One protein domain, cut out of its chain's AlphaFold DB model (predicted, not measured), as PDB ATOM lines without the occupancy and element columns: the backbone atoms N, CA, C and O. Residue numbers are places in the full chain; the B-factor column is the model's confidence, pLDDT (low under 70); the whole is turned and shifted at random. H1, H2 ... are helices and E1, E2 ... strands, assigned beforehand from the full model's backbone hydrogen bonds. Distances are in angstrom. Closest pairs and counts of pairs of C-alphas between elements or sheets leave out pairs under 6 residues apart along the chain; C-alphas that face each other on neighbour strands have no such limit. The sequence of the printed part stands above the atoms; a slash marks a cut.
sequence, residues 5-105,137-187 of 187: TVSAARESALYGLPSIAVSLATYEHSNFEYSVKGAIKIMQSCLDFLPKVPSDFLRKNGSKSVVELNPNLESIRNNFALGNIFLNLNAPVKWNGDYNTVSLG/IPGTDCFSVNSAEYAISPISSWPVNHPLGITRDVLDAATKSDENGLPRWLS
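What this domain is: This is residues 5 to 105 and 137 to 187 of the 187 residues of the protein "SurE domain-containing protein" of uncultured Candidatus Thalassoarchaea euryarchaeote (UniProt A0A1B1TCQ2). A twisted four-stranded sheet, E1 E2 E4 E3, forms the middle of an elongated body, with helices over both of its faces: H2, H3 and H5 on one, H1 and H4 on the other, making three layers. Residues 48 to 72, with no named element, swing out round one end of the body, and residues 175 to 187 make an unnamed tail. The printed part has 152 residues, with five named helices and four named strands in the order H1 E1 H2 H3 E2 E3 H4 E4 H5; the sheet is mixed. The class is mixed, helices and strands, though under half of the residues, 69, are in named elements. The whole is compact, with a radius of gyration of the C-alphas of 14.9 A and spans of 44 by 28 by 27 A.

Where its parts are: H1, residues 5 to 14, is 14.4 A long and begins at C-alpha 5 (144.441, 142.551, 201.155). E1 is residues 20 to 24, 13.4 A, and H2 residues 33 to 47, 21.1 A. H3 is residues 73 to 81, 12.2 A; E2 residues 85 to 91, 19.5 A; E3 residues 99 to 101, 6.8 A. H4 is residues 141 to 146, 8.6 A, and E4 residues 150 to 156, 19.7 A. H5, residues 168 to 174, 9.7 A, ends at C-alpha 174 (157.365, 129.255, 191.234).

How they stand to each other: E1 and E2 are parallel at 17 degrees, with N 21 and O 87 2.8 A apart, within hydrogen-bond range. E2 and E4 are antiparallel at 158 degrees, with N 88 and O 153 at 2.8 A. E4 and E3 are parallel at 23 degrees, with N 152 and O 100 at 2.8 A. E1, H2, H3 and E2 form a strand-helix-strand unit, two parallel neighbour strands with helices between, its crossover left-handed. H1 is on the sheet at a height of 7.4 A; its closest C-alphas to E1 are Val 6 and Ala 21, 5.3 A. H2 runs along the strands at a height of 9.1 A, and H4, on the opposite face, at 7.8 A. H3 stands up from the sheet at 45 degrees and only just touches H5, with 3 pairs of C-alphas within 8 A, the closest Ile 76 and Ala 174, 6.4 A. In all five helices every O i to N i+4 pair is within hydrogen-bond range.

The domain as a whole: The C-alphas farthest apart, Ser 30 and Lys 64, are 44.1 A apart. Residues 106 to 136 are not printed; C-alphas 105 and 137 are 6.6 A apart across the cut. The links H2 to H3 and E4 to H5 are long. Mean pLDDT of the printed part is 93.3; residues 27, 29 to 30 and 66 are under 70.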
ATOM      1  N   THR A   5     143.287 142.233 202.016       93.44
ATOM      2  CA  THR A   5     144.441 142.551 201.155       93.44
ATOM      3  C   THR A   5     144.686 141.464 200.112       93.44
ATOM      4  O   THR A   5     144.819 141.751 198.923       93.44
ATOM      5  N   VAL A   6     144.699 140.198 200.546       95.62
ATOM      6  CA  VAL A   6     144.873 139.046 199.649       95.62
ATOM      7  C   VAL A   6     143.681 138.914 198.709       95.62
ATOM      8  O   VAL A   6     143.874 138.665 197.522       95.62
ATOM      9  N   SER A   7     142.462 139.116 199.214       95.44
ATOM     10  CA  SER A   7     141.255 139.099 198.387       95.44
ATOM     11  C   SER A   7     141.310 140.164 197.294       95.44
ATOM     12  O   SER A   7     141.068 139.830 196.145       95.44
ATOM     13  N   ALA A   8     141.713 141.404 197.590       96.88
ATOM     14  CA  ALA A   8     141.813 142.459 196.578       96.88
ATOM     15  C   ALA A   8     142.817 142.121 195.458       96.88
ATOM     16  O   ALA A   8     142.500 142.265 194.275       96.88
ATOM     17  N   ALA A   9     144.008 141.624 195.814       97.62
ATOM     18  CA  ALA A   9     144.989 141.189 194.821       97.62
ATOM     19  C   ALA A   9     144.457 140.011 193.996       97.62
ATOM     20  O   ALA A   9     144.556 140.018 192.766       97.62
ATOM     21  N   ARG A  10     143.844 139.026 194.656       97.50
ATOM     22  CA  ARG A  10     143.243 137.878 193.984       97.50
ATOM     23  C   ARG A  10     142.148 138.308 193.013       97.50
ATOM     24  O   ARG A  10     142.199 137.885 191.868       97.50
ATOM     25  N   GLU A  11     141.220 139.169 193.425       96.81
ATOM     26  CA  GLU A  11     140.153 139.693 192.561       96.81
ATOM     27  C   GLU A  11     140.732 140.379 191.317       96.81
ATOM     28  O   GLU A  11     140.341 140.054 190.199       96.81
ATOM     29  N   SER A  12     141.745 141.239 191.473       96.62
ATOM     30  CA  SER A  12     142.460 141.831 190.331       96.62
ATOM     31  C   SER A  12     143.020 140.757 189.382       96.62
ATOM     32  O   SER A  12     142.874 140.857 188.162       96.62
ATOM     33  N   ALA A  13     143.597 139.689 189.938       96.19
ATOM     34  CA  ALA A  13     144.117 138.555 189.176       96.19
ATOM     35  C   ALA A  13     143.014 137.798 188.413       96.19
ATOM     36  O   ALA A  13     143.195 137.407 187.252       96.19
ATOM     37  N   LEU A  14     141.828 137.649 189.011       95.25
ATOM     38  CA  LEU A  14     140.659 137.060 188.349       95.25
ATOM     39  C   LEU A  14     140.201 137.888 187.139       95.25
ATOM     40  O   LEU A  14     139.692 137.308 186.184       95.25
ATOM     41  N   TYR A  15     140.481 139.193 187.095       95.19
ATOM     42  CA  TYR A  15     140.249 140.050 185.923       95.19
ATOM     43  C   TYR A  15     141.423 140.102 184.927       95.19
ATOM     44  O   TYR A  15     141.425 140.940 184.023       95.19
ATOM     45  N   GLY A  16     142.398 139.195 185.047       94.25
ATOM     46  CA  GLY A  16     143.500 139.058 184.090       94.25
ATOM     47  C   GLY A  16     144.603 140.103 184.267       94.25
ATOM     48  O   GLY A  16     145.268 140.465 183.298       94.25
ATOM     49  N   LEU A  17     144.761 140.628 185.486       95.50
ATOM     50  CA  LEU A  17     145.806 141.588 185.831       95.50
ATOM     51  C   LEU A  17     146.892 140.925 186.693       95.50
ATOM     52  O   LEU A  17     146.549 140.205 187.631       95.50
ATOM     53  N   PRO A  18     148.186 141.208 186.462       96.19
ATOM     54  CA  PRO A  18     149.220 140.861 187.429       96.19
ATOM     55  C   PRO A  18     148.958 141.619 188.734       96.19
ATOM     56  O   PRO A  18     148.663 142.817 188.717       96.19
ATOM     57  N   SER A  19     149.039 140.934 189.873       97.50
ATOM     58  CA  SER A  19     148.707 141.536 191.163       97.50
ATOM     59  C   SER A  19     149.588 141.035 192.301       97.50
ATOM     60  O   SER A  19     150.142 139.931 192.280       97.50
ATOM     61  N   ILE A  20     149.728 141.898 193.305       98.19
ATOM     62  CA  ILE A  20     150.564 141.686 194.481       98.19
ATOM     63  C   ILE A  20     149.774 142.145 195.709       98.19
ATOM     64  O   ILE A  20     149.284 143.274 195.749       98.19
ATOM     65  N   ALA A  21     149.650 141.279 196.711       97.56
ATOM     66  CA  ALA A  21     149.191 141.635 198.048       97.56
ATOM     67  C   ALA A  21     150.409 141.914 198.930       97.56
ATOM     68  O   ALA A  21     151.347 141.122 198.937       97.56
ATOM     69  N   VAL A  22     150.393 143.015 199.684       95.44
ATOM     70  CA  VAL A  22     151.485 143.383 200.596       95.44
ATOM     71  C   VAL A  22     150.933 143.571 201.996       95.44
ATOM     72  O   VAL A  22     150.048 144.399 202.206       95.44
ATOM     73  N   SER A  23     151.459 142.804 202.944       92.88
ATOM     74  CA  SER A  23     151.070 142.858 204.350       92.88
ATOM     75  C   SER A  23     152.301 143.058 205.228       92.88
ATOM     76  O   SER A  23     153.361 142.494 204.964       92.88
ATOM     77  N   LEU A  24     152.146 143.835 206.296       90.25
ATOM     78  CA  LEU A  24     153.078 143.838 207.417       90.25
ATOM     79  C   LEU A  24     152.556 142.840 208.452       90.25
ATOM     80  O   LEU A  24     151.384 142.904 208.825       90.25
ATOM     81  N   ALA A  25     153.394 141.906 208.890       84.62
ATOM     82  CA  ALA A  25     153.017 140.822 209.791       84.62
ATOM     83  C   ALA A  25     152.918 141.295 211.252       84.62
ATOM     84  O   ALA A  25     153.659 140.860 212.130       84.62
ATOM     85  N   THR A  26     152.015 142.238 211.506       79.00
ATOM     86  CA  THR A  26     151.695 142.753 212.839       79.00
ATOM     87  C   THR A  26     150.289 143.333 212.870       79.00
ATOM     88  O   THR A  26     149.769 143.807 211.861       79.00
ATOM     89  N   TYR A  27     149.683 143.294 214.051       67.31
ATOM     90  CA  TYR A  27     148.405 143.943 214.333       67.31
ATOM     91  C   TYR A  27     148.582 145.364 214.886       67.31
ATOM     92  O   TYR A  27     147.606 146.098 215.017       67.31
ATOM     93  N   GLU A  28     149.816 145.765 215.201       72.00
ATOM     94  CA  GLU A  28     150.124 147.088 215.732       72.00
ATOM     95  C   GLU A  28     150.354 148.102 214.604       72.00
ATOM     96  O   GLU A  28     151.040 147.827 213.615       72.00
ATOM     97  N   HIS A  29     149.829 149.319 214.772       63.53
ATOM     98  CA  HIS A  29     150.156 150.440 213.893       63.53
ATOM     99  C   HIS A  29     151.652 150.755 214.006       63.53
ATOM    100  O   HIS A  29     152.114 151.319 214.994       63.53
ATOM    101  N   SER A  30     152.414 150.351 212.998       67.81
ATOM    102  CA  SER A  30     153.875 150.281 213.043       67.81
ATOM    103  C   SER A  30     154.508 150.936 211.815       67.81
ATOM    104  O   SER A  30     153.825 151.459 210.934       67.81
ATOM    105  N   ASN A  31     155.843 150.981 211.791       75.50
ATOM    106  CA  ASN A  31     156.609 151.572 210.701       75.50
ATOM    107  C   ASN A  31     156.599 150.653 209.462       75.50
ATOM    108  O   ASN A  31     157.155 149.558 209.490       75.50
ATOM    109  N   PHE A  32     156.016 151.131 208.360       81.62
ATOM    110  CA  PHE A  32     155.917 150.401 207.089       81.62
ATOM    111  C   PHE A  32     157.124 150.581 206.159       81.62
ATOM    112  O   PHE A  32     157.140 150.000 205.075       81.62
ATOM    113  N   GLU A  33     158.129 151.370 206.533       85.06
ATOM    114  CA  GLU A  33     159.235 151.749 205.647       85.06
ATOM    115  C   GLU A  33     159.939 150.535 205.018       85.06
ATOM    116  O   GLU A  33     160.136 150.498 203.802       85.06
ATOM    117  N   TYR A  34     160.268 149.517 205.818       83.44
ATOM    118  CA  TYR A  34     160.913 148.299 205.318       83.44
ATOM    119  C   TYR A  34     159.984 147.457 204.441       83.44
ATOM    120  O   TYR A  34     160.420 146.963 203.402       83.44
ATOM    121  N   SER A  35     158.701 147.360 204.802       85.50
ATOM    122  CA  SER A  35     157.699 146.676 203.979       85.50
ATOM    123  C   SER A  35     157.579 147.328 202.599       85.50
ATOM    124  O   SER A  35     157.656 146.648 201.578       85.50
ATOM    125  N   VAL A  36     157.488 148.659 202.551       91.44
ATOM    126  CA  VAL A  36     157.373 149.412 201.296       91.44
ATOM    127  C   VAL A  36     158.637 149.275 200.450       91.44
ATOM    128  O   VAL A  36     158.537 148.978 199.260       91.44
ATOM    129  N   LYS A  37     159.828 149.441 201.042       91.75
ATOM    130  CA  LYS A  37     161.102 149.265 200.320       91.75
ATOM    131  C   LYS A  37     161.212 147.865 199.724       91.75
ATOM    132  O   LYS A  37     161.550 147.731 198.548       91.75
ATOM    133  N   GLY A  38     160.885 146.844 200.516       94.00
ATOM    134  CA  GLY A  38     160.961 145.460 200.077       94.00
ATOM    135  C   GLY A  38     160.000 145.157 198.923       94.00
ATOM    136  O   GLY A  38     160.406 144.567 197.921       94.00
ATOM    137  N   ALA A  39     158.761 145.648 199.018       95.88
ATOM    138  CA  ALA A  39     157.754 145.513 197.969       95.88
ATOM    139  C   ALA A  39     158.129 146.254 196.673       95.88
ATOM    140  O   ALA A  39     157.898 145.722 195.589       95.88
ATOM    141  N   ILE A  40     158.734 147.449 196.753       96.25
ATOM    142  CA  ILE A  40     159.179 148.207 195.567       96.25
ATOM    143  C   ILE A  40     160.184 147.407 194.740       96.25
ATOM    144  O   ILE A  40     160.051 147.358 193.518       96.25
ATOM    145  N   LYS A  41     161.149 146.747 195.385       95.88
ATOM    146  CA  LYS A  41     162.132 145.908 194.690       95.88
ATOM    147  C   LYS A  41     161.460 144.770 193.916       95.88
ATOM    148  O   LYS A  41     161.793 144.552 192.756       95.88
ATOM    149  N   ILE A  42     160.487 144.092 194.528       97.25
ATOM    150  CA  ILE A  42     159.735 143.003 193.886       97.25
ATOM    151  C   ILE A  42     158.896 143.543 192.722       97.25
ATOM    152  O   ILE A  42     158.909 142.968 191.637       97.25
ATOM    153  N   MET A  43     158.216 144.681 192.912       96.88
ATOM    154  CA  MET A  43     157.452 145.337 191.846       96.88
ATOM    155  C   MET A  43     158.332 145.695 190.646       96.88
ATOM    156  O   MET A  43     157.915 145.474 189.514       96.88
ATOM    157  N   GLN A  44     159.539 146.217 190.876       96.62
ATOM    158  CA  GLN A  44     160.488 146.519 189.802       96.62
ATOM    159  C   GLN A  44     160.845 145.260 189.006       96.62
ATOM    160  O   GLN A  44     160.689 145.271 187.790       96.62
ATOM    161  N   SER A  45     161.190 144.158 189.679       96.88
ATOM    162  CA  SER A  45     161.487 142.886 189.004       96.88
ATOM    163  C   SER A  45     160.290 142.311 188.238       96.88
ATOM    164  O   SER A  45     160.454 141.703 187.184       96.88
ATOM    165  N   CYS A  46     159.059 142.521 188.717       97.19
ATOM    166  CA  CYS A  46     157.867 142.178 187.941       97.19
ATOM    167  C   CYS A  46     157.754 143.027 186.662       97.19
ATOM    168  O   CYS A  46     157.429 142.507 185.597       97.19
ATOM    169  N   LEU A  47     158.013 144.333 186.748       96.06
ATOM    170  CA  LEU A  47     157.878 145.253 185.615       96.06
ATOM    171  C   LEU A  47     158.889 144.994 184.488       96.06
ATOM    172  O   LEU A  47     158.616 145.389 183.356       96.06
ATOM    173  N   ASP A  48     159.996 144.300 184.763       95.94
ATOM    174  CA  ASP A  48     161.041 144.007 183.773       95.94
ATOM    175  C   ASP A  48     160.561 143.114 182.612       95.94
ATOM    176  O   ASP A  48     161.116 143.178 181.514       95.94
ATOM    177  N   PHE A  49     159.508 142.311 182.815       94.81
ATOM    178  CA  PHE A  49     158.948 141.439 181.769       94.81
ATOM    179  C   PHE A  49     157.451 141.648 181.502       94.81
ATOM    180  O   PHE A  49     156.932 141.126 180.512       94.81
ATOM    181  N   LEU A  50     156.728 142.368 182.366       95.69
ATOM    182  CA  LEU A  50     155.291 142.569 182.187       95.69
ATOM    183  C   LEU A  50     154.985 143.442 180.954       95.69
ATOM    184  O   LEU A  50     155.665 144.439 180.695       95.69
ATOM    185  N   PRO A  51     153.917 143.130 180.198       91.25
ATOM    186  CA  PRO A  51     153.501 143.972 179.087       91.25
ATOM    187  C   PRO A  51     152.950 145.310 179.598       91.25
ATOM    188  O   PRO A  51     152.277 145.375 180.625       91.25
ATOM    189  N   LYS A  52     153.143 146.387 178.821       91.25
ATOM    190  CA  LYS A  52     152.581 147.719 179.138       91.25
ATOM    191  C   LYS A  52     151.053 147.726 179.229       91.25
ATOM    192  O   LYS A  52     150.483 148.574 179.907       91.25
ATOM    193  N   VAL A  53     150.400 146.823 178.499       90.12
ATOM    194  CA  VAL A  53     148.948 146.652 178.480       90.12
ATOM    195  C   VAL A  53     148.645 145.181 178.772       90.12
ATOM    196  O   VAL A  53     149.156 144.327 178.045       90.12
ATOM    197  N   PRO A  54     147.829 144.867 179.794       89.06
ATOM    198  CA  PRO A  54     147.440 143.491 180.091       89.06
ATOM    199  C   PRO A  54     146.704 142.854 178.907       89.06
ATOM    200  O   PRO A  54     145.729 143.409 178.392       89.06
ATOM    201  N   SER A  55     147.175 141.688 178.466       86.38
ATOM    202  CA  SER A  55     146.694 141.022 177.249       86.38
ATOM    203  C   SER A  55     145.320 140.367 177.408       86.38
ATOM    204  O   SER A  55     144.560 140.323 176.442       86.38
ATOM    205  N   ASP A  56     144.974 139.913 178.616       87.69
ATOM    206  CA  ASP A  56     143.693 139.258 178.925       87.69
ATOM    207  C   ASP A  56     142.852 140.064 179.930       87.69
ATOM    208  O   ASP A  56     142.154 139.509 180.780       87.69
ATOM    209  N   PHE A  57     142.924 141.400 179.849       91.81
ATOM    210  CA  PHE A  57     142.134 142.285 180.707       91.81
ATOM    211  C   PHE A  57     140.635 141.971 180.606       91.81
ATOM    212  O   PHE A  57     140.069 141.902 179.508       91.81
ATOM    213  N   LEU A  58     139.997 141.814 181.769       93.56
ATOM    214  CA  LEU A  58     138.611 141.371 181.953       93.56
ATOM    215  C   LEU A  58     138.312 139.962 181.419       93.56
ATOM    216  O   LEU A  58     137.142 139.612 181.279       93.56
ATOM    217  N   ARG A  59     139.342 139.158 181.122       91.62
ATOM    218  CA  ARG A  59     139.242 137.774 180.637       91.62
ATOM    219  C   ARG A  59     138.186 137.598 179.553       91.62
ATOM    220  O   ARG A  59     137.244 136.818 179.700       91.62
ATOM    221  N   LYS A  60     138.332 138.321 178.439       91.12
ATOM    222  CA  LYS A  60     137.332 138.351 177.349       91.12
ATOM    223  C   LYS A  60     136.983 136.957 176.814       91.12
ATOM    224  O   LYS A  60     135.860 136.735 176.373       91.12
ATOM    225  N   ASN A  61     137.936 136.024 176.879       89.69
ATOM    226  CA  ASN A  61     137.770 134.640 176.434       89.69
ATOM    227  C   ASN A  61     137.486 133.651 177.583       89.69
ATOM    228  O   ASN A  61     137.406 132.440 177.353       89.69
ATOM    229  N   GLY A  62     137.322 134.135 178.817       89.94
ATOM    230  CA  GLY A  62     137.117 133.313 180.007       89.94
ATOM    231  C   GLY A  62     138.241 132.294 180.200       89.94
ATOM    232  O   GLY A  62     139.421 132.621 180.117       89.94
ATOM    233  N   SER A  63     137.881 131.029 180.419       89.69
ATOM    234  CA  SER A  63     138.846 129.933 180.573       89.69
ATOM    235  C   SER A  63     139.459 129.418 179.269       89.69
ATOM    236  O   SER A  63     140.256 128.485 179.304       89.69
ATOM    237  N   LYS A  64     139.082 129.975 178.110       86.31
ATOM    238  CA  LYS A  64     139.626 129.553 176.809       86.31
ATOM    239  C   LYS A  64     140.985 130.176 176.501       86.31
ATOM    240  O   LYS A  64     141.605 129.780 175.519       86.31
ATOM    241  N   SER A  65     141.437 131.138 177.306       76.44
ATOM    242  CA  SER A  65     142.810 131.640 177.274       76.44
ATOM    243  C   SER A  65     143.746 130.510 177.719       76.44
ATOM    244  O   SER A  65     144.027 130.355 178.904       76.44
ATOM    245  N   VAL A  66     144.145 129.650 176.777       65.56
ATOM    246  CA  VAL A  66     145.039 128.518 177.046       65.56
ATOM    247  C   VAL A  66     146.418 129.066 177.382       65.56
ATOM    248  O   VAL A  66     147.013 129.792 176.588       65.56
ATOM    249  N   VAL A  67     146.926 128.692 178.551       78.56
ATOM    250  CA  VAL A  67     148.295 128.981 178.976       78.56
ATOM    251  C   VAL A  67     148.962 127.654 179.265       78.56
ATOM    252  O   VAL A  67     148.374 126.789 179.915       78.56
ATOM    253  N   GLU A  68     150.180 127.474 178.773       83.50
ATOM    254  CA  GLU A  68     150.967 126.302 179.132       83.50
ATOM    255  C   GLU A  68     151.217 126.275 180.645       83.50
ATOM    256  O   GLU A  68     151.577 127.296 181.241       83.50
ATOM    257  N   LEU A  69     151.049 125.102 181.257       89.62
ATOM    258  CA  LEU A  69     151.326 124.841 182.673       89.62
ATOM    259  C   LEU A  69     152.613 124.021 182.796       89.62
ATOM    260  O   LEU A  69     152.602 122.877 183.246       89.62
ATOM    261  N   ASN A  70     153.719 124.618 182.355       94.06
ATOM    262  CA  ASN A  70     155.044 124.011 182.388       94.06
ATOM    263  C   ASN A  70     155.846 124.596 183.567       94.06
ATOM    264  O   ASN A  70     155.808 125.807 183.775       94.06
ATOM    265  N   PRO A  71     156.616 123.803 184.336       95.88
ATOM    266  CA  PRO A  71     157.377 124.291 185.496       95.88
ATOM    267  C   PRO A  71     158.667 125.040 185.092       95.88
ATOM    268  O   PRO A  71     159.716 124.885 185.716       95.88
ATOM    269  N   ASN A  72     158.613 125.828 184.016       96.25
ATOM    270  CA  ASN A  72     159.713 126.657 183.530       96.25
ATOM    271  C   ASN A  72     159.445 128.144 183.819       96.25
ATOM    272  O   ASN A  72     158.307 128.559 184.042       96.25
ATOM    273  N   LEU A  73     160.504 128.956 183.813       96.62
ATOM    274  CA  LEU A  73     160.431 130.361 184.232       96.62
ATOM    275  C   LEU A  73     159.496 131.198 183.344       96.62
ATOM    276  O   LEU A  73     158.764 132.041 183.854       96.62
ATOM    277  N   GLU A  74     159.487 130.957 182.031       95.69
ATOM    278  CA  GLU A  74     158.658 131.700 181.075       95.69
ATOM    279  C   GLU A  74     157.163 131.409 181.263       95.69
ATOM    280  O   GLU A  74     156.347 132.328 181.312       95.69
ATOM    281  N   SER A  75     156.796 130.142 181.454       95.81
ATOM    282  CA  SER A  75     155.418 129.740 181.746       95.81
ATOM    283  C   SER A  75     154.931 130.335 183.071       95.81
ATOM    284  O   SER A  75     153.800 130.823 183.134       95.81
ATOM    285  N   ILE A  76     155.776 130.387 184.107       97.81
ATOM    286  CA  ILE A  76     155.426 131.030 185.384       97.81
ATOM    287  C   ILE A  76     155.212 132.539 185.191       97.81
ATOM    288  O   ILE A  76     154.181 133.063 185.620       97.81
ATOM    289  N   ARG A  77     156.122 133.228 184.484       96.75
ATOM    290  CA  ARG A  77     155.985 134.656 184.131       96.75
ATOM    291  C   ARG A  77     154.691 134.932 183.373       96.75
ATOM    292  O   ARG A  77     153.964 135.856 183.730       96.75
ATOM    293  N   ASN A  78     154.372 134.108 182.376       95.38
ATOM    294  CA  ASN A  78     153.149 134.236 181.586       95.38
ATOM    295  C   ASN A  78     151.896 134.025 182.446       95.38
ATOM    296  O   ASN A  78     150.949 134.805 182.364       95.38
ATOM    297  N   ASN A  79     151.895 133.019 183.324       96.31
ATOM    298  CA  ASN A  79     150.783 132.782 184.243       96.31
ATOM    299  C   ASN A  79     150.618 133.907 185.279       96.31
ATOM    300  O   ASN A  79     149.485 134.236 185.629       96.31
ATOM    301  N   PHE A  80     151.704 134.537 185.733       97.12
ATOM    302  CA  PHE A  80     151.636 135.743 186.562       97.12
ATOM    303  C   PHE A  80     151.096 136.951 185.780       97.12
ATOM    304  O   PHE A  80     150.184 137.630 186.248       97.12
ATOM    305  N   ALA A  81     151.584 137.184 184.557       95.69
ATOM    306  CA  ALA A  81     151.131 138.280 183.695       95.69
ATOM    307  C   ALA A  81     149.632 138.200 183.355       95.69
ATOM    308  O   ALA A  81     148.976 139.228 183.202       95.69
ATOM    309  N   LEU A  82     149.090 136.982 183.268       94.94
ATOM    310  CA  LEU A  82     147.671 136.704 183.019       94.94
ATOM    311  C   LEU A  82     146.828 136.618 184.305       94.94
ATOM    312  O   LEU A  82     145.642 136.282 184.254       94.94
ATOM    313  N   GLY A  83     147.423 136.875 185.473       95.38
ATOM    314  CA  GLY A  83     146.737 136.825 186.762       95.38
ATOM    315  C   GLY A  83     146.282 135.420 187.174       95.38
ATOM    316  O   GLY A  83     145.366 135.282 187.983       95.38
ATOM    317  N   ASN A  84     146.862 134.350 186.622       96.50
ATOM    318  CA  ASN A  84     146.636 132.981 187.108       96.50
ATOM    319  C   ASN A  84     147.486 132.675 188.354       96.50
ATOM    320  O   ASN A  84     147.091 131.850 189.178       96.50
ATOM    321  N   ILE A  85     148.611 133.378 188.508       97.50
ATOM    322  CA  ILE A  85     149.410 133.459 189.734       97.50
ATOM    323  C   ILE A  85     149.367 134.908 190.222       97.50
ATOM    324  O   ILE A  85     149.492 135.829 189.417       97.50
ATOM    325  N   PHE A  86     149.239 135.112 191.528       98.25
ATOM    326  CA  PHE A  86     149.491 136.400 192.174       98.25
ATOM    327  C   PHE A  86     150.533 136.231 193.284       98.25
ATOM    328  O   PHE A  86     150.776 135.114 193.751       98.25
ATOM    329  N   LEU A  87     151.164 137.328 193.702       98.62
ATOM    330  CA  LEU A  87     152.139 137.308 194.794       98.62
ATOM    331  C   LEU A  87     151.495 137.760 196.104       98.62
ATOM    332  O   LEU A  87     150.829 138.792 196.149       98.62
ATOM    333  N   ASN A  88     151.733 137.020 197.181       98.19
ATOM    334  CA  ASN A  88     151.452 137.448 198.545       98.19
ATOM    335  C   ASN A  88     152.768 137.728 199.269       98.19
ATOM    336  O   ASN A  88     153.601 136.837 199.415       98.19
ATOM    337  N   LEU A  89     152.946 138.972 199.694       97.88
ATOM    338  CA  LEU A  89     154.154 139.476 200.325       97.88
ATOM    339  C   LEU A  89     153.871 139.729 201.806       97.88
ATOM    340  O   LEU A  89     153.003 140.543 202.130       97.88
ATOM    341  N   ASN A  90     154.626 139.083 202.693       95.81
ATOM    342  CA  ASN A  90     154.553 139.331 204.132       95.81
ATOM    343  C   ASN A  90     155.890 139.891 204.625       95.81
ATOM    344  O   ASN A  90     156.904 139.195 204.637       95.81
ATOM    345  N   ALA A  91     155.881 141.161 205.024       94.88
ATOM    346  CA  ALA A  91     157.023 141.809 205.645       94.88
ATOM    347  C   ALA A  91     157.030 141.541 207.158       94.88
ATOM    348  O   ALA A  91     155.988 141.714 207.801       94.88
ATOM    349  N   PRO A  92     158.176 141.197 207.759       92.88
ATOM    350  CA  PRO A  92     158.319 141.160 209.208       92.88
ATOM    351  C   PRO A  92     158.361 142.586 209.776       92.88
ATOM    352  O   PRO A  92     158.718 143.542 209.086       92.88
ATOM    353  N   VAL A  93     158.046 142.737 211.066       89.56
ATOM    354  CA  VAL A  93     158.106 144.040 211.765       89.56
ATOM    355  C   VAL A  93     159.511 144.637 211.728       89.56
ATOM    356  O   VAL A  93     159.689 145.844 211.562       89.56
ATOM    357  N   LYS A  94     160.520 143.779 211.883       89.12
ATOM    358  CA  LYS A  94     161.932 144.115 211.732       89.12
ATOM    359  C   LYS A  94     162.499 143.199 210.667       89.12
ATOM    360  O   LYS A  94     162.629 142.007 210.903       89.12
ATOM    361  N   TRP A  95     162.791 143.761 209.505       93.56
ATOM    362  CA  TRP A  95     163.369 143.021 208.396       93.56
ATOM    363  C   TRP A  95     164.889 142.949 208.535       93.56
ATOM    364  O   TRP A  95     165.532 143.970 208.787       93.56
ATOM    365  N   ASN A  96     165.453 141.752 208.380       94.38
ATOM    366  CA  ASN A  96     166.898 141.514 208.405       94.38
ATOM    367  C   ASN A  96     167.610 141.903 207.092       94.38
ATOM    368  O   ASN A  96     168.834 141.991 207.081       94.38
ATOM    369  N   GLY A  97     166.859 142.192 206.022       94.00
ATOM    370  CA  GLY A  97     167.380 142.522 204.691       94.00
ATOM    371  C   GLY A  97     167.256 141.390 203.668       94.00
ATOM    372  O   GLY A  97     167.408 141.651 202.475       94.00
ATOM    373  N   ASP A  98     166.902 140.180 204.103       96.56
ATOM    374  CA  ASP A  98     166.826 138.992 203.255       96.56
ATOM    375  C   ASP A  98     165.395 138.718 202.783       96.56
ATOM    376  O   ASP A  98     164.419 138.871 203.528       96.56
ATOM    377  N   TYR A  99     165.258 138.291 201.533       97.94
ATOM    378  CA  TYR A  99     164.003 137.760 201.011       97.94
ATOM    379  C   TYR A  99     163.974 136.242 201.144       97.94
ATOM    380  O   TYR A  99     165.014 135.590 201.199       97.94
ATOM    381  N   ASN A 100     162.776 135.667 201.115       98.19
ATOM    382  CA  ASN A 100     162.629 134.233 200.941       98.19
ATOM    383  C   ASN A 100     161.366 133.906 200.147       98.19
ATOM    384  O   ASN A 100     160.257 134.310 200.512       98.19
ATOM    385  N   THR A 101     161.527 133.167 199.053       98.62
ATOM    386  CA  THR A 101     160.404 132.683 198.256       98.62
ATOM    387  C   THR A 101     159.933 131.348 198.807       98.62
ATOM    388  O   THR A 101     160.681 130.375 198.853       98.62
ATOM    389  N   VAL A 102     158.681 131.311 199.256       98.25
ATOM    390  CA  VAL A 102     158.173 130.257 200.138       98.25
ATOM    391  C   VAL A 102     156.728 129.894 199.829       98.25
ATOM    392  O   VAL A 102     155.972 130.660 199.225       98.25
ATOM    393  N   SER A 103     156.324 128.703 200.267       97.25
ATOM    394  CA  SER A 103     154.923 128.272 200.220       97.25
ATOM    395  C   SER A 103     154.105 128.900 201.354       97.25
ATOM    396  O   SER A 103     154.646 129.531 202.258       97.25
ATOM    397  N   LEU A 104     152.787 128.711 201.330       95.19
ATOM    398  CA  LEU A 104     151.935 129.081 202.461       95.19
ATOM    399  C   LEU A 104     152.141 128.116 203.632       95.19
ATOM    400  O   LEU A 104     152.193 126.900 203.428       95.19
ATOM    401  N   GLY A 105     152.230 128.663 204.841       94.38
ATOM    402  CA  GLY A 105     152.268 127.916 206.092       94.38
ATOM    403  C   GLY A 105     150.884 127.621 206.660       94.38
ATOM    404  O   GLY A 105     149.847 127.990 206.099       94.38
ATOM    405  N   ILE A 137     156.977 125.386 210.146       95.94
ATOM    406  CA  ILE A 137     157.232 124.599 208.933       95.94
ATOM    407  C   ILE A 137     158.281 125.324 208.073       95.94
ATOM    408  O   ILE A 137     157.963 126.366 207.492       95.94
ATOM    409  N   PRO A 138     159.514 124.798 207.930       95.00
ATOM    410  CA  PRO A 138     160.528 125.406 207.072       95.00
ATOM    411  C   PRO A 138     160.051 125.571 205.624       95.00
ATOM    412  O   PRO A 138     159.369 124.704 205.076       95.00
ATOM    413  N   GLY A 139     160.438 126.678 204.985       95.38
ATOM    414  CA  GLY A 139     160.030 126.990 203.609       95.38
ATOM    415  C   GLY A 139     158.588 127.493 203.478       95.38
ATOM    416  O   GLY A 139     158.006 127.407 202.391       95.38
ATOM    417  N   THR A 140     158.013 128.008 204.571       97.38
ATOM    418  CA  THR A 140     156.691 128.643 204.589       97.38
ATOM    419  C   THR A 140     156.746 130.111 205.001       97.38
ATOM    420  O   THR A 140     157.689 130.551 205.658       97.38
ATOM    421  N   ASP A 141     155.720 130.871 204.622       96.00
ATOM    422  CA  ASP A 141     155.601 132.301 204.916       96.00
ATOM    423  C   ASP A 141     155.682 132.640 206.408       96.00
ATOM    424  O   ASP A 141     156.442 133.529 206.785       96.00
ATOM    425  N   CYS A 142     154.960 131.911 207.259       94.06
ATOM    426  CA  CYS A 142     154.967 132.122 208.707       94.06
ATOM    427  C   CYS A 142     156.374 131.899 209.285       94.06
ATOM    428  O   CYS A 142     156.866 132.715 210.063       94.06
ATOM    429  N   PHE A 143     157.063 130.841 208.844       95.62
ATOM    430  CA  PHE A 143     158.425 130.541 209.286       95.62
ATOM    431  C   PHE A 143     159.433 131.620 208.858       95.62
ATOM    432  O   PHE A 143     160.243 132.059 209.677       95.62
ATOM    433  N   SER A 144     159.370 132.089 207.606       96.56
ATOM    434  CA  SER A 144     160.253 133.161 207.119       96.56
ATOM    435  C   SER A 144     160.026 134.480 207.848       96.56
ATOM    436  O   SER A 144     160.986 135.110 208.290       96.56
ATOM    437  N   VAL A 145     158.766 134.868 208.057       94.69
ATOM    438  CA  VAL A 145     158.429 136.078 208.821       94.69
ATOM    439  C   VAL A 145     158.961 135.990 210.254       94.69
ATOM    440  O   VAL A 145     159.569 136.947 210.737       94.69
ATOM    441  N   ASN A 146     158.796 134.840 210.915       93.38
ATOM    442  CA  ASN A 146     159.323 134.607 212.265       93.38
ATOM    443  C   ASN A 146     160.862 134.614 212.306       93.38
ATOM    444  O   ASN A 146     161.450 134.965 213.327       93.38
ATOM    445  N   SER A 147     161.508 134.323 211.175       95.31
ATOM    446  CA  SER A 147     162.960 134.429 210.977       95.31
ATOM    447  C   SER A 147     163.425 135.833 210.556       95.31
ATOM    448  O   SER A 147     164.594 136.013 210.224       95.31
ATOM    449  N   ALA A 148     162.540 136.839 210.595       95.38
ATOM    450  CA  ALA A 148     162.797 138.218 210.174       95.38
ATOM    451  C   ALA A 148     163.126 138.394 208.677       95.38
ATOM    452  O   ALA A 148     163.638 139.446 208.287       95.38
ATOM    453  N   GLU A 149     162.762 137.421 207.839       96.81
ATOM    454  CA  GLU A 149     162.893 137.465 206.381       96.81
ATOM    455  C   GLU A 149     161.613 138.006 205.732       96.81
ATOM    456  O   GLU A 149     160.499 137.826 206.236       96.81
ATOM    457  N   TYR A 150     161.749 138.641 204.569       97.25
ATOM    458  CA  TYR A 150     160.606 139.079 203.773       97.25
ATOM    459  C   TYR A 150     160.068 137.898 202.954       97.25
ATOM    460  O   TYR A 150     160.653 137.510 201.941       97.25
ATOM    461  N   ALA A 151     158.923 137.349 203.364       97.94
ATOM    462  CA  ALA A 151     158.318 136.197 202.703       97.94
ATOM    463  C   ALA A 151     157.587 136.583 201.406       97.94
ATOM    464  O   ALA A 151     156.768 137.511 201.383       97.94
ATOM    465  N   ILE A 152     157.851 135.826 200.340       98.50
ATOM    466  CA  ILE A 152     157.253 135.977 199.012       98.50
ATOM    467  C   ILE A 152     156.572 134.663 198.634       98.50
ATOM    468  O   ILE A 152     157.236 133.661 198.380       98.50
ATOM    469  N   SER A 153     155.245 134.665 198.548       98.50
ATOM    470  CA  SER A 153     154.475 133.470 198.197       98.50
ATOM    471  C   SER A 153     153.730 133.650 196.877       98.50
ATOM    472  O   SER A 153     152.756 134.404 196.824       98.50
ATOM    473  N   PRO A 154     154.138 132.951 195.806       98.31
ATOM    474  CA  PRO A 154     153.315 132.771 194.618       98.31
ATOM    475  C   PRO A 154     152.107 131.889 194.944       98.31
ATOM    476  O   PRO A 154     152.251 130.781 195.460       98.31
ATOM    477  N   ILE A 155     150.905 132.369 194.635       97.69
ATOM    478  CA  ILE A 155     149.651 131.668 194.921       97.69
ATOM    479  C   ILE A 155     148.836 131.571 193.636       97.69
ATOM    480  O   ILE A 155     148.711 132.539 192.888       97.69
ATOM    481  N   SER A 156     148.237 130.405 193.396       97.06
ATOM    482  CA  SER A 156     147.246 130.248 192.332       97.06
ATOM    483  C   SER A 156     146.022 131.119 192.620       97.06
ATOM    484  O   SER A 156     145.366 130.978 193.657       97.06
ATOM    485  N   SER A 157     145.665 131.990 191.680       96.25
ATOM    486  CA  SER A 157     144.448 132.807 191.762       96.25
ATOM    487  C   SER A 157     143.193 131.940 191.747       96.25
ATOM    488  O   SER A 157     142.183 132.264 192.375       96.25
ATOM    489  N   TRP A 158     143.262 130.793 191.075       94.88
ATOM    490  CA  TRP A 158     142.156 129.858 190.927       94.88
ATOM    491  C   TRP A 158     142.374 128.595 191.767       94.88
ATOM    492  O   TRP A 158     143.518 128.195 191.990       94.88
ATOM    493  N   PRO A 159     141.304 127.928 192.228       94.06
ATOM    494  CA  PRO A 159     141.412 126.572 192.762       94.06
ATOM    495  C   PRO A 159     142.094 125.627 191.762       94.06
ATOM    496  O   PRO A 159     141.913 125.775 190.556       94.06
ATOM    497  N   VAL A 160     142.836 124.631 192.250       90.44
ATOM    498  CA  VAL A 160     143.599 123.697 191.395       90.44
ATOM    499  C   VAL A 160     142.724 122.920 190.400       90.44
ATOM    500  O   VAL A 160     143.183 122.545 189.331       90.44
ATOM    501  N   ASN A 161     141.449 122.700 190.727       91.31
ATOM    502  CA  ASN A 161     140.482 122.013 189.868       91.31
ATOM    503  C   ASN A 161     139.743 122.949 188.893       91.31
ATOM    504  O   ASN A 161     138.856 122.501 188.166       91.31
ATOM    505  N   HIS A 162     140.058 124.244 188.890       93.62
ATOM    506  CA  HIS A 162     139.526 125.190 187.918       93.62
ATOM    507  C   HIS A 162     140.303 125.077 186.591       93.62
ATOM    508  O   HIS A 162     141.510 124.848 186.628       93.62
ATOM    509  N   PRO A 163     139.689 125.322 185.418       92.19
ATOM    510  CA  PRO A 163     140.395 125.291 184.129       92.19
ATOM    511  C   PRO A 163     141.608 126.233 184.006       92.19
ATOM    512  O   PRO A 163     142.461 126.023 183.156       92.19
ATOM    513  N   LEU A 164     141.663 127.281 184.835       93.25
ATOM    514  CA  LEU A 164     142.770 128.250 184.928       93.25
ATOM    515  C   LEU A 164     143.606 128.059 186.211       93.25
ATOM    516  O   LEU A 164     144.395 128.926 186.580       93.25
ATOM    517  N   GLY A 165     143.366 126.961 186.933       94.50
ATOM    518  CA  GLY A 165     144.108 126.564 188.121       94.50
ATOM    519  C   GLY A 165     145.538 126.182 187.776       94.50
ATOM    520  O   GLY A 165     145.790 125.487 186.795       94.50
ATOM    521  N   ILE A 166     146.478 126.632 188.602       96.06
ATOM    522  CA  ILE A 166     147.885 126.277 188.452       96.06
ATOM    523  C   ILE A 166     148.135 124.915 189.102       96.06
ATOM    524  O   ILE A 166     147.653 124.643 190.205       96.06
ATOM    525  N   THR A 167     148.893 124.056 188.420       94.94
ATOM    526  CA  THR A 167     149.277 122.739 188.939       94.94
ATOM    527  C   THR A 167     150.271 122.854 190.092       94.94
ATOM    528  O   THR A 167     150.977 123.854 190.244       94.94
ATOM    529  N   ARG A 168     150.361 121.791 190.899       94.56
ATOM    530  CA  ARG A 168     151.314 121.728 192.010       94.56
ATOM    531  C   ARG A 168     152.757 121.915 191.539       94.56
ATOM    532  O   ARG A 168     153.457 122.735 192.115       94.56
ATOM    533  N   ASP A 169     153.155 121.242 190.461       96.00
ATOM    534  CA  ASP A 169     154.525 121.304 189.937       96.00
ATOM    535  C   ASP A 169     154.926 122.720 189.496       96.00
ATOM    536  O   ASP A 169     156.048 123.161 189.744       96.00
ATOM    537  N   VAL A 170     154.000 123.466 188.881       97.00
ATOM    538  CA  VAL A 170     154.242 124.864 188.490       97.00
ATOM    539  C   VAL A 170     154.351 125.762 189.723       97.00
ATOM    540  O   VAL A 170     155.234 126.616 189.764       97.00
ATOM    541  N   LEU A 171     153.514 125.562 190.749       97.25
ATOM    542  CA  LEU A 171     153.631 126.306 192.011       97.25
ATOM    543  C   LEU A 171     154.933 125.976 192.757       97.25
ATOM    544  O   LEU A 171     155.593 126.889 193.242       97.25
ATOM    545  N   ASP A 172     155.346 124.707 192.803       97.38
ATOM    546  CA  ASP A 172     156.606 124.283 193.428       97.38
ATOM    547  C   ASP A 172     157.838 124.835 192.693       97.38
ATOM    548  O   ASP A 172     158.867 125.107 193.315       97.38
ATOM    549  N   ALA A 173     157.749 125.020 191.374       97.94
ATOM    550  CA  ALA A 173     158.768 125.720 190.598       97.94
ATOM    551  C   ALA A 173     158.734 127.239 190.843       97.94
ATOM    552  O   ALA A 173     159.787 127.865 190.981       97.94
ATOM    553  N   ALA A 174     157.540 127.832 190.953       98.12
ATOM    554  CA  ALA A 174     157.365 129.255 191.234       98.12
ATOM    555  C   ALA A 174     157.883 129.651 192.623       98.12
ATOM    556  O   ALA A 174     158.314 130.793 192.796       98.12
ATOM    557  N   THR A 175     157.879 128.725 193.589       98.12
ATOM    558  CA  THR A 175     158.386 128.952 194.949       98.12
ATOM    559  C   THR A 175     159.904 128.796 195.088       98.12
ATOM    560  O   THR A 175     160.430 128.893 196.192       98.12
ATOM    561  N   LYS A 176     160.651 128.553 194.002       98.12
ATOM    562  CA  LYS A 176     162.118 128.466 194.074       98.12
ATOM    563  C   LYS A 176     162.755 129.849 194.133       98.12
ATOM    564  O   LYS A 176     162.601 130.634 193.200       98.12
ATOM    565  N   SER A 177     163.545 130.085 195.176       97.75
ATOM    566  CA  SER A 177     164.385 131.273 195.311       97.75
ATOM    567  C   SER A 177     165.583 131.276 194.345       97.75
ATOM    568  O   SER A 177     166.109 130.220 193.945       97.75
ATOM    569  N   ASP A 178     166.024 132.472 193.973       97.25
ATOM    570  CA  ASP A 178     167.366 132.756 193.472       97.25
ATOM    571  C   ASP A 178     168.369 132.930 194.631       97.25
ATOM    572  O   ASP A 178     168.064 132.640 195.789       97.25
ATOM    573  N   GLU A 179     169.587 133.370 194.314       96.50
ATOM    574  CA  GLU A 179     170.661 133.606 195.289       96.50
ATOM    575  C   GLU A 179     170.377 134.742 196.288       96.50
ATOM    576  O   GLU A 179     171.000 134.781 197.344       96.50
ATOM    577  N   ASN A 180     169.424 135.628 195.983       95.56
ATOM    578  CA  ASN A 180     169.018 136.757 196.823       95.56
ATOM    579  C   ASN A 180     167.681 136.501 197.543       95.56
ATOM    580  O   ASN A 180     167.121 137.417 198.147       95.56
ATOM    581  N   GLY A 181     167.132 135.284 197.442       97.31
ATOM    582  CA  GLY A 181     165.847 134.930 198.041       97.31
ATOM    583  C   GLY A 181     164.615 135.361 197.235       97.31
ATOM    584  O   GLY A 181     163.487 135.057 197.637       97.31
ATOM    585  N   LEU A 182     164.799 136.040 196.099       97.94
ATOM    586  CA  LEU A 182     163.710 136.447 195.209       97.94
ATOM    587  C   LEU A 182     163.204 135.245 194.402       97.94
ATOM    588  O   LEU A 182     163.956 134.292 194.191       97.94
ATOM    589  N   PRO A 183     161.956 135.258 193.904       98.31
ATOM    590  CA  PRO A 183     161.479 134.179 193.060       98.31
ATOM    591  C   PRO A 183     162.368 134.081 191.826       98.31
ATOM    592  O   PRO A 183     162.530 135.061 191.110       98.31
ATOM    593  N   ARG A 184     162.912 132.899 191.533       97.94
ATOM    594  CA  ARG A 184     163.872 132.690 190.432       97.94
ATOM    595  C   ARG A 184     163.347 133.126 189.067       97.94
ATOM    596  O   ARG A 184     164.111 133.445 188.168       97.94
ATOM    597  N   TRP A 185     162.033 133.103 188.889       97.62
ATOM    598  CA  TRP A 185     161.374 133.558 187.671       97.62
ATOM    599  C   TRP A 185     161.212 135.087 187.610       97.62
ATOM    600  O   TRP A 185     160.721 135.590 186.608       97.62
ATOM    601  N   LEU A 186     161.637 135.847 188.617       96.31
ATOM    602  CA  LEU A 186     161.773 137.308 188.567       96.31
ATOM    603  C   LEU A 186     163.201 137.766 188.220       96.31
ATOM    604  O   LEU A 186     163.399 138.960 188.016       96.31
ATOM    605  N   SER A 187     164.157 136.835 188.135       84.44
ATOM    606  CA  SER A 187     165.584 137.101 187.894       84.44
ATOM    607  C   SER A 187     166.001 136.943 186.431       84.44
ATOM    608  O   SER A 187     165.362 136.158 185.684       84.44
TER     609      SER A 187